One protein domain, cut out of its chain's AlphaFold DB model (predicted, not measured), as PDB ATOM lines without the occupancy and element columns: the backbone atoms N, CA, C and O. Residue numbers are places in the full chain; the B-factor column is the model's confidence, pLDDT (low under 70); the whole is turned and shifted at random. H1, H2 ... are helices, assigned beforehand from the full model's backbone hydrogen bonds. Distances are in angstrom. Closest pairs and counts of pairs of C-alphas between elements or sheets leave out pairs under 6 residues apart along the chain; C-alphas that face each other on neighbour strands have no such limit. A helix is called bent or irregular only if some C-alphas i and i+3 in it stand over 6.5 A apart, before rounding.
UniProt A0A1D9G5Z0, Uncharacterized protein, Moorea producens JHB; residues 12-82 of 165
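What this domain is: This is residues 12 to 82 of the 165 residues of an uncharacterized protein of Moorea producens JHB (UniProt A0A1D9G5Z0). One long helix, H3, runs the length of a narrow hairpin-like rod, and two shorter helices, H1 and H2, follow one another end to end to make the second arm, running opposite ways to H3. The two arms are joined at one end by the turn at residues 44 to 47 and are only loosely packed: H2 meets H3 near the turn, H1 comes near it farther along, and residues 12 to 19 and 73 to 82 at the open end stand free. The printed part has 71 residues with three named helices, in the order H1, H2, H3, and no named strand; the class is all helix. It is only just extended, close to loose, with a radius of gyration of the C-alphas of 17.0 A, and its C-alphas span 56 by 20 by 12 A.

Where its parts are: H3, the longest helix, holds residues 48 to 82 and measures 53.6 A from first to last C-alpha, from C-alpha 48 at (10.363, 1.389, -39.570) to C-alpha 82 at (41.525, -42.113, -36.584). H3 is irregular, but only just: C-alphas 79 and 82 are 6.7 A apart. H2 holds residues 30 to 43 and measures 20.1 A. H1 holds residues 12 to 28 and measures 24.3 A, with C-alpha 12 at (50.821, -27.894, -40.654).

How they stand to each other: H3 and H2 only just touch, with 3 pairs of C-alphas within 8 A, and H3 does so with residues 51 to 61 alone. Their closest C-alphas, those of Leu 41 and Lys 51, are 7.6 A apart. They form a helical hairpin, running opposite ways at a shallow tilt of 18 degrees. H1 and H3 are close but not clearly touching, and their closest C-alphas, those of Ala 27 and Ile 65, are 7.5 A apart. These two run opposite ways at a shallow tilt of 26 degrees. H1 and H2 meet only through their link. In H1 and H2 every O i to N i+4 pair is within hydrogen-bond range, and in H3 30 of 31 are.

The domain as a whole: The outline is a rod, and the C-alphas farthest apart, those of Gly 45 and Pro 82, are 56.5 A from each other. The first and last printed C-alphas, of Asn 12 and Pro 82, are 17.5 A apart. Without the stretches that stand free, residues 12 to 19, 42 to 49 and 73 to 82, the body has 45 residues and spans 34 by 17 by 9 A. The printed part has no cut. The links from H1 to H2 and from H2 to H3 are both tight, with 1 and 4 residues between the helices. The mean pLDDT of the printed part is 70.2, and 28 residues are under 70, among them residues 40 to 46 and 68 to 82.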
ATOM      1  N   ASN A  12      52.220 -27.470 -40.775       72.81
ATOM      2  CA  ASN A  12      50.821 -27.894 -40.654       72.81
ATOM      3  C   ASN A  12      50.247 -27.558 -39.272       72.81
ATOM      4  O   ASN A  12      49.075 -27.214 -39.161       72.81
ATOM      5  N   LEU A  13      51.077 -27.622 -38.227       69.50
ATOM      6  CA  LEU A  13      50.678 -27.249 -36.871       69.50
ATOM      7  C   LEU A  13      50.489 -25.730 -36.743       69.50
ATOM      8  O   LEU A  13      49.574 -25.272 -36.062       69.50
ATOM      9  N   VAL A  14      51.337 -24.953 -37.421       74.38
ATOM     10  CA  VAL A  14      51.224 -23.489 -37.487       74.38
ATOM     11  C   VAL A  14      49.968 -23.082 -38.256       74.38
ATOM     12  O   VAL A  14      49.208 -22.253 -37.769       74.38
ATOM     13  N   VAL A  15      49.706 -23.708 -39.405       76.06
ATOM     14  CA  VAL A  15      48.509 -23.461 -40.221       76.06
ATOM     15  C   VAL A  15      47.237 -23.813 -39.450       76.06
ATOM     16  O   VAL A  15      46.303 -23.019 -39.448       76.06
ATOM     17  N   ALA A  16      47.212 -24.943 -38.735       71.38
ATOM     18  CA  ALA A  16      46.072 -25.317 -37.896       71.38
ATOM     19  C   ALA A  16      45.795 -24.268 -36.805       71.38
ATOM     20  O   ALA A  16      44.669 -23.795 -36.674       71.38
ATOM     21  N   LYS A  17      46.839 -23.820 -36.095       75.62
ATOM     22  CA  LYS A  17      46.722 -22.742 -35.100       75.62
ATOM     23  C   LYS A  17      46.267 -21.416 -35.705       75.62
ATOM     24  O   LYS A  17      45.523 -20.685 -35.059       75.62
ATOM     25  N   LEU A  18      46.710 -21.098 -36.921       75.62
ATOM     26  CA  LEU A  18      46.312 -19.880 -37.619       75.62
ATOM     27  C   LEU A  18      44.817 -19.916 -37.951       75.62
ATOM     28  O   LEU A  18      44.115 -18.947 -37.685       75.62
ATOM     29  N   ILE A  19      44.326 -21.045 -38.472       77.25
ATOM     30  CA  ILE A  19      42.917 -21.243 -38.829       77.25
ATOM     31  C   ILE A  19      42.023 -21.104 -37.593       77.25
ATOM     32  O   ILE A  19      41.072 -20.324 -37.625       77.25
ATOM     33  N   ASP A  20      42.366 -21.755 -36.482       75.06
ATOM     34  CA  ASP A  20      41.605 -21.626 -35.231       75.06
ATOM     35  C   ASP A  20      41.557 -20.172 -34.738       75.06
ATOM     36  O   ASP A  20      40.513 -19.679 -34.305       75.06
ATOM     37  N   TRP A  21      42.671 -19.448 -34.866       76.44
ATOM     38  CA  TRP A  21      42.741 -18.040 -34.492       76.44
ATOM     39  C   TRP A  21      41.905 -17.147 -35.420       76.44
ATOM     40  O   TRP A  21      41.223 -16.240 -34.943       76.44
ATOM     41  N   THR A  22      41.870 -17.434 -36.728       77.50
ATOM     42  CA  THR A  22      41.000 -16.709 -37.672       77.50
ATOM     43  C   THR A  22      39.520 -16.921 -37.379       77.50
ATOM     44  O   THR A  22      38.760 -15.956 -37.392       77.50
ATOM     45  N   ILE A  23      39.112 -18.146 -37.039       75.38
ATOM     46  CA  ILE A  23      37.725 -18.457 -36.679       75.38
ATOM     47  C   ILE A  23      37.346 -17.716 -35.394       75.38
ATOM     48  O   ILE A  23      36.273 -17.120 -35.327       75.38
ATOM     49  N   PHE A  24      38.241 -17.673 -34.402       74.25
ATOM     50  CA  PHE A  24      38.006 -16.943 -33.156       74.25
ATOM     51  C   PHE A  24      37.860 -15.431 -33.380       74.25
ATOM     52  O   PHE A  24      36.947 -14.813 -32.839       74.25
ATOM     53  N   ILE A  25      38.710 -14.833 -34.221       74.06
ATOM     54  CA  ILE A  25      38.642 -13.402 -34.552       74.06
ATOM     55  C   ILE A  25      37.358 -13.074 -35.322       74.06
ATOM     56  O   ILE A  25      36.662 -12.120 -34.975       74.06
ATOM     57  N   VAL A  26      37.012 -13.881 -36.328       72.25
ATOM     58  CA  VAL A  26      35.797 -13.693 -37.134       72.25
ATOM     59  C   VAL A  26      34.530 -13.925 -36.302       72.25
ATOM     60  O   VAL A  26      33.534 -13.245 -36.528       72.25
ATOM     61  N   ALA A  27      34.563 -14.811 -35.303       67.88
ATOM     62  CA  ALA A  27      33.452 -15.040 -34.377       67.88
ATOM     63  C   ALA A  27      33.328 -13.960 -33.284       67.88
ATOM     64  O   ALA A  27      32.220 -13.680 -32.826       67.88
ATOM     65  N   LEU A  28      34.437 -13.329 -32.878       73.62
ATOM     66  CA  LEU A  28      34.449 -12.272 -31.861       73.62
ATOM     67  C   LEU A  28      34.039 -10.906 -32.430       73.62
ATOM     68  O   LEU A  28      33.415 -10.119 -31.727       73.62
ATOM     69  N   PHE A  29      34.345 -10.632 -33.700       73.31
ATOM     70  CA  PHE A  29      34.038  -9.375 -34.394       73.31
ATOM     71  C   PHE A  29      32.543  -8.980 -34.486       73.31
ATOM     72  O   PHE A  29      32.240  -7.792 -34.343       73.31
ATOM     73  N   PRO A  30      31.574  -9.898 -34.686       68.81
ATOM     74  CA  PRO A  30      30.158  -9.533 -34.749       68.81
ATOM     75  C   PRO A  30      29.553  -9.157 -33.392       68.81
ATOM     76  O   PRO A  30      28.587  -8.403 -33.371       68.81
ATOM     77  N   LEU A  31      30.109  -9.616 -32.265       70.19
ATOM     78  CA  LEU A  31      29.590  -9.327 -30.919       70.19
ATOM     79  C   LEU A  31      29.638  -7.833 -30.519       70.19
ATOM     80  O   LEU A  31      28.620  -7.317 -30.050       70.19
ATOM     81  N   PRO A  32      30.746  -7.088 -30.709       71.38
ATOM     82  CA  PRO A  32      30.776  -5.655 -30.428       71.38
ATOM     83  C   PRO A  32      29.952  -4.848 -31.438       71.38
ATOM     84  O   PRO A  32      29.276  -3.905 -31.035       71.38
ATOM     85  N   LEU A  33      29.925  -5.234 -32.723       72.31
ATOM     86  CA  LEU A  33      29.075  -4.579 -33.729       72.31
ATOM     87  C   LEU A  33      27.583  -4.747 -33.412       72.31
ATOM     88  O   LEU A  33      26.809  -3.802 -33.542       72.31
ATOM     89  N   ALA A  34      27.195  -5.934 -32.951       68.69
ATOM     90  CA  ALA A  34      25.859  -6.247 -32.462       68.69
ATOM     91  C   ALA A  34      25.443  -5.346 -31.289       68.69
ATOM     92  O   ALA A  34      24.346  -4.785 -31.297       68.69
ATOM     93  N   LEU A  35      26.321  -5.176 -30.296       72.38
ATOM     94  CA  LEU A  35      26.058  -4.316 -29.140       72.38
ATOM     95  C   LEU A  35      25.947  -2.841 -29.541       72.38
ATOM     96  O   LEU A  35      25.001  -2.166 -29.139       72.38
ATOM     97  N   VAL A  36      26.859  -2.356 -30.388       75.69
ATOM     98  CA  VAL A  36      26.842  -0.972 -30.885       75.69
ATOM     99  C   VAL A  36      25.593  -0.707 -31.731       75.69
ATOM    100  O   VAL A  36      24.940   0.318 -31.545       75.69
ATOM    101  N   SER A  37      25.193  -1.646 -32.594       68.12
ATOM    102  CA  SER A  37      23.973  -1.541 -33.404       68.12
ATOM    103  C   SER A  37      22.700  -1.539 -32.553       68.12
ATOM    104  O   SER A  37      21.778  -0.781 -32.857       68.12
ATOM    105  N   SER A  38      22.625  -2.365 -31.507       65.38
ATOM    106  CA  SER A  38      21.461  -2.420 -30.611       65.38
ATOM    107  C   SER A  38      21.306  -1.136 -29.795       65.38
ATOM    108  O   SER A  38      20.198  -0.626 -29.659       65.38
ATOM    109  N   VAL A  39      22.411  -0.561 -29.312       72.44
ATOM    110  CA  VAL A  39      22.398   0.723 -28.589       72.44
ATOM    111  C   VAL A  39      22.034   1.879 -29.527       72.44
ATOM    112  O   VAL A  39      21.231   2.740 -29.167       72.44
ATOM    113  N   PHE A  40      22.549   1.876 -30.760       66.31
ATOM    114  CA  PHE A  40      22.248   2.908 -31.756       66.31
ATOM    115  C   PHE A  40      20.760   2.935 -32.155       66.31
ATOM    116  O   PHE A  40      20.190   4.005 -32.369       66.31
ATOM    117  N   LEU A  41      20.107   1.769 -32.187       62.91
ATOM    118  CA  LEU A  41      18.689   1.627 -32.532       62.91
ATOM    119  C   LEU A  41      17.734   2.037 -31.394       62.91
ATOM    120  O   LEU A  41      16.586   2.385 -31.660       62.91
ATOM    121  N   VAL A  42      18.202   2.015 -30.140       67.12
ATOM    122  CA  VAL A  42      17.447   2.502 -28.968       67.12
ATOM    123  C   VAL A  42      17.502   4.027 -28.863       67.12
ATOM    124  O   VAL A  42      16.518   4.650 -28.474       67.12
ATOM    125  N   ILE A  43      18.633   4.635 -29.227       64.50
ATOM    126  CA  ILE A  43      18.835   6.086 -29.112       64.50
ATOM    127  C   ILE A  43      18.251   6.832 -30.321       64.50
ATOM    128  O   ILE A  43      17.750   7.947 -30.181       64.50
ATOM    129  N   SER A  44      18.285   6.234 -31.514       62.62
ATOM    130  CA  SER A  44      17.779   6.868 -32.729       62.62
ATOM    131  C   SER A  44      16.346   6.417 -33.019       62.62
ATOM    132  O   SER A  44      16.100   5.247 -33.310       62.62
ATOM    133  N   GLY A  45      15.386   7.347 -32.974       66.62
ATOM    134  CA  GLY A  45      13.985   7.150 -33.379       66.62
ATOM    135  C   GLY A  45      13.816   6.938 -34.891       66.62
ATOM    136  O   GLY A  45      13.053   7.646 -35.540       66.62
ATOM    137  N   GLY A  46      14.573   6.002 -35.466       63.88
ATOM    138  CA  GLY A  46      14.655   5.739 -36.895       63.88
ATOM    139  C   GLY A  46      13.372   5.158 -37.491       63.88
ATOM    140  O   GLY A  46      12.532   4.567 -36.803       63.88
ATOM    141  N   SER A  47      13.244   5.313 -38.810       72.19
ATOM    142  CA  SER A  47      12.112   4.825 -39.597       72.19
ATOM    143  C   SER A  47      11.957   3.302 -39.495       72.19
ATOM    144  O   SER A  47      12.921   2.559 -39.302       72.19
ATOM    145  N   VAL A  48      10.720   2.820 -39.653       75.81
ATOM    146  CA  VAL A  48      10.363   1.389 -39.570       75.81
ATOM    147  C   VAL A  48      11.241   0.528 -40.490       75.81
ATOM    148  O   VAL A  48      11.621  -0.578 -40.116       75.81
ATOM    149  N   LEU A  49      11.649   1.064 -41.643       75.62
ATOM    150  CA  LEU A  49      12.528   0.399 -42.606       75.62
ATOM    151  C   LEU A  49      13.905   0.040 -42.017       75.62
ATOM    152  O   LEU A  49      14.395  -1.065 -42.237       75.62
ATOM    153  N   LEU A  50      14.504   0.929 -41.216       72.56
ATOM    154  CA  LEU A  50      15.819   0.696 -40.611       72.56
ATOM    155  C   LEU A  50      15.773  -0.456 -39.596       72.56
ATOM    156  O   LEU A  50      16.703  -1.254 -39.511       72.56
ATOM    157  N   LYS A  51      14.652  -0.595 -38.877       73.31
ATOM    158  CA  LYS A  51      14.430  -1.696 -37.927       73.31
ATOM    159  C   LYS A  51      14.357  -3.050 -38.634       73.31
ATOM    160  O   LYS A  51      14.936  -4.021 -38.154       73.31
ATOM    161  N   TRP A  52      13.717  -3.100 -39.803       80.69
ATOM    162  CA  TRP A  52      13.673  -4.304 -40.635       80.69
ATOM    163  C   TRP A  52      15.042  -4.664 -41.218       80.69
ATOM    164  O   TRP A  52      15.420  -5.832 -41.182       80.69
ATOM    165  N   MET A  53      15.821  -3.683 -41.682       74.12
ATOM    166  CA  MET A  53      17.172  -3.931 -42.205       74.12
ATOM    167  C   MET A  53      18.110  -4.506 -41.137       74.12
ATOM    168  O   MET A  53      18.829  -5.468 -41.405       74.12
ATOM    169  N   VAL A  54      18.062  -3.973 -39.912       76.88
ATOM    170  CA  VAL A  54      18.849  -4.497 -38.784       76.88
ATOM    171  C   VAL A  54      18.377  -5.898 -38.385       76.88
ATOM    172  O   VAL A  54      19.207  -6.768 -38.131       76.88
ATOM    173  N   GLY A  55      17.066  -6.157 -38.403       77.00
ATOM    174  CA  GLY A  55      16.517  -7.492 -38.152       77.00
ATOM    175  C   GLY A  55      16.989  -8.539 -39.169       77.00
ATOM    176  O   GLY A  55      17.419  -9.622 -38.780       77.00
ATOM    177  N   VAL A  56      16.982  -8.205 -40.464       81.75
ATOM    178  CA  VAL A  56      17.486  -9.090 -41.532       81.75
ATOM    179  C   VAL A  56      18.989  -9.334 -41.387       81.75
ATOM    180  O   VAL A  56      19.447 -10.463 -41.553       81.75
ATOM    181  N   PHE A  57      19.753  -8.305 -41.018       79.44
ATOM    182  CA  PHE A  57      21.189  -8.429 -40.771       79.44
ATOM    183  C   PHE A  57      21.497  -9.372 -39.596       79.44
ATOM    184  O   PHE A  57      22.367 -10.234 -39.705       79.44
ATOM    185  N   TRP A  58      20.734  -9.281 -38.504       77.62
ATOM    186  CA  TRP A  58      20.846 -10.191 -37.360       77.62
ATOM    187  C   TRP A  58      20.377 -11.619 -37.663       77.62
ATOM    188  O   TRP A  58      20.927 -12.585 -37.135       77.62
ATOM    189  N   LEU A  59      19.395 -11.787 -38.544       81.31
ATOM    190  CA  LEU A  59      18.996 -13.112 -39.009       81.31
ATOM    191  C   LEU A  59      20.112 -13.755 -39.851       81.31
ATOM    192  O   LEU A  59      20.436 -14.925 -39.657       81.31
ATOM    193  N   TRP A  60      20.759 -12.978 -40.724       83.62
ATOM    194  CA  TRP A  60      21.893 -13.441 -41.526       83.62
ATOM    195  C   TRP A  60      23.133 -13.761 -40.672       83.62
ATOM    196  O   TRP A  60      23.744 -14.811 -40.870       83.62
ATOM    197  N   ILE A  61      23.459 -12.932 -39.664       79.75
ATOM    198  CA  ILE A  61      24.576 -13.201 -38.735       79.75
ATOM    199  C   ILE A  61      24.328 -14.479 -37.921       79.75
ATOM    200  O   ILE A  61      25.240 -15.283 -37.741       79.75
ATOM    201  N   GLY A  62      23.086 -14.709 -37.482       79.81
ATOM    202  CA  GLY A  62      22.704 -15.920 -36.760       79.81
ATOM    203  C   GLY A  62      22.868 -17.178 -37.615       79.81
ATOM    204  O   GLY A  62      23.475 -18.149 -37.166       79.81
ATOM    205  N   LEU A  63      22.404 -17.142 -38.869       80.12
ATOM    206  CA  LEU A  63      22.581 -18.248 -39.818       80.12
ATOM    207  C   LEU A  63      24.062 -18.528 -40.115       80.12
ATOM    208  O   LEU A  63      24.461 -19.689 -40.180       80.12
ATOM    209  N   PHE A  64      24.890 -17.487 -40.224       80.12
ATOM    210  CA  PHE A  64      26.334 -17.624 -40.417       80.12
ATOM    211  C   PHE A  64      27.028 -18.269 -39.207       80.12
ATOM    212  O   PHE A  64      27.844 -19.171 -39.375       80.12
ATOM    213  N   ILE A  65      26.670 -17.872 -37.980       76.88
ATOM    214  CA  ILE A  65      27.212 -18.475 -36.750       76.88
ATOM    215  C   ILE A  65      26.824 -19.958 -36.653       76.88
ATOM    216  O   ILE A  65      27.663 -20.787 -36.299       76.88
ATOM    217  N   ILE A  66      25.585 -20.315 -37.009       76.25
ATOM    218  CA  ILE A  66      25.131 -21.715 -37.041       76.25
ATOM    219  C   ILE A  66      25.964 -22.539 -38.036       76.25
ATOM    220  O   ILE A  66      26.384 -23.652 -37.710       76.25
ATOM    221  N   ASP A  67      26.249 -21.997 -39.223       71.06
ATOM    222  CA  ASP A  67      27.065 -22.690 -40.227       71.06
ATOM    223  C   ASP A  67      28.538 -22.838 -39.786       71.06
ATOM    224  O   ASP A  67      29.117 -23.919 -39.925       71.06
ATOM    225  N   GLN A  68      29.112 -21.826 -39.120       67.12
ATOM    226  CA  GLN A  68      30.451 -21.908 -38.509       67.12
ATOM    227  C   GLN A  68      30.535 -22.990 -37.418       67.12
ATOM    228  O   GLN A  68      31.489 -23.773 -37.370       67.12
ATOM    229  N   PHE A  69      29.513 -23.106 -36.563       65.56
ATOM    230  CA  PHE A  69      29.451 -24.156 -35.540       65.56
ATOM    231  C   PHE A  69      29.347 -25.560 -36.143       65.56
ATOM    232  O   PHE A  69      29.938 -26.510 -35.619       65.56
ATOM    233  N   ARG A  70      28.642 -25.705 -37.272       67.25
ATOM    234  CA  ARG A  70      28.563 -26.976 -38.001       67.25
ATOM    235  C   ARG A  70      29.940 -27.414 -38.515       67.25
ATOM    236  O   ARG A  70      30.266 -28.598 -38.431       67.25
ATOM    237  N   PHE A  71      30.764 -26.467 -38.965       60.81
ATOM    238  CA  PHE A  71      32.124 -26.725 -39.445       60.81
ATOM    239  C   PHE A  71      33.066 -27.195 -38.322       60.81
ATOM    240  O   PHE A  71      33.771 -28.196 -38.469       60.81
ATOM    241  N   LEU A  72      33.008 -26.549 -37.152       61.44
ATOM    242  CA  LEU A  72      33.763 -26.966 -35.960       61.44
ATOM    243  C   LEU A  72      33.345 -28.362 -35.463       61.44
ATOM    244  O   LEU A  72      34.190 -29.164 -35.053       61.44
ATOM    245  N   SER A  73      32.052 -28.687 -35.548       56.19
ATOM    246  CA  SER A  73      31.523 -29.991 -35.130       56.19
ATOM    247  C   SER A  73      31.986 -31.142 -36.042       56.19
ATOM    248  O   SER A  73      32.301 -32.234 -35.561       56.19
ATOM    249  N   LEU A  74      32.131 -30.894 -37.351       57.66
ATOM    250  CA  LEU A  74      32.716 -31.858 -38.293       57.66
ATOM    251  C   LEU A  74      34.208 -32.095 -38.026       57.66
ATOM    252  O   LEU A  74      34.660 -33.239 -38.078       57.66
ATOM    253  N   ASN A  75      34.956 -31.047 -37.668       57.44
ATOM    254  CA  ASN A  75      36.390 -31.157 -37.390       57.44
ATOM    255  C   ASN A  75      36.673 -32.006 -36.131       57.44
ATOM    256  O   ASN A  75      37.598 -32.823 -36.111       57.44
ATOM    257  N   LYS A  76      35.811 -31.902 -35.107       51.50
ATOM    258  CA  LYS A  76      35.861 -32.773 -33.919       51.50
ATOM    259  C   LYS A  76      35.607 -34.240 -34.276       51.50
ATOM    260  O   LYS A  76      36.293 -35.117 -33.760       51.50
ATOM    261  N   LYS A  77      34.666 -34.517 -35.185       50.62
ATOM    262  CA  LYS A  77      34.365 -35.885 -35.638       50.62
ATOM    263  C   LYS A  77      35.513 -36.477 -36.468       50.62
ATOM    264  O   LYS A  77      35.866 -37.634 -36.273       50.62
ATOM    265  N   LEU A  78      36.150 -35.660 -37.311       56.53
ATOM    266  CA  LEU A  78      37.303 -36.057 -38.126       56.53
ATOM    267  C   LEU A  78      38.574 -36.307 -37.292       56.53
ATOM    268  O   LEU A  78      39.395 -37.139 -37.665       56.53
ATOM    269  N   SER A  79      38.728 -35.622 -36.154       54.28
ATOM    270  CA  SER A  79      39.883 -35.797 -35.259       54.28
ATOM    271  C   SER A  79      39.771 -37.000 -34.315       54.28
ATOM    272  O   SER A  79      40.793 -37.498 -33.853       54.28
ATOM    273  N   ILE A  80      38.557 -37.486 -34.028       53.34
ATOM    274  CA  ILE A  80      38.338 -38.618 -33.106       53.34
ATOM    275  C   ILE A  80      38.311 -39.969 -33.851       53.34
ATOM    276  O   ILE A  80      38.758 -40.983 -33.315       53.34
ATOM    277  N   GLU A  81      37.869 -39.988 -35.112       52.56
ATOM    278  CA  GLU A  81      37.778 -41.205 -35.936       52.56
ATOM    279  C   GLU A  81      39.107 -41.952 -36.222       52.56
ATOM    280  O   GLU A  81      39.061 -43.182 -36.262       52.56
ATOM    281  N   PRO A  82      40.302 -41.334 -36.360       51.06
ATOM    282  CA  PRO A  82      41.525 -42.113 -36.584       51.06
ATOM    283  C   PRO A  82      42.077 -42.789 -35.317       51.06
ATOM    284  O   PRO A  82      42.950 -43.642 -35.435       51.06
TER     285      PRO A  82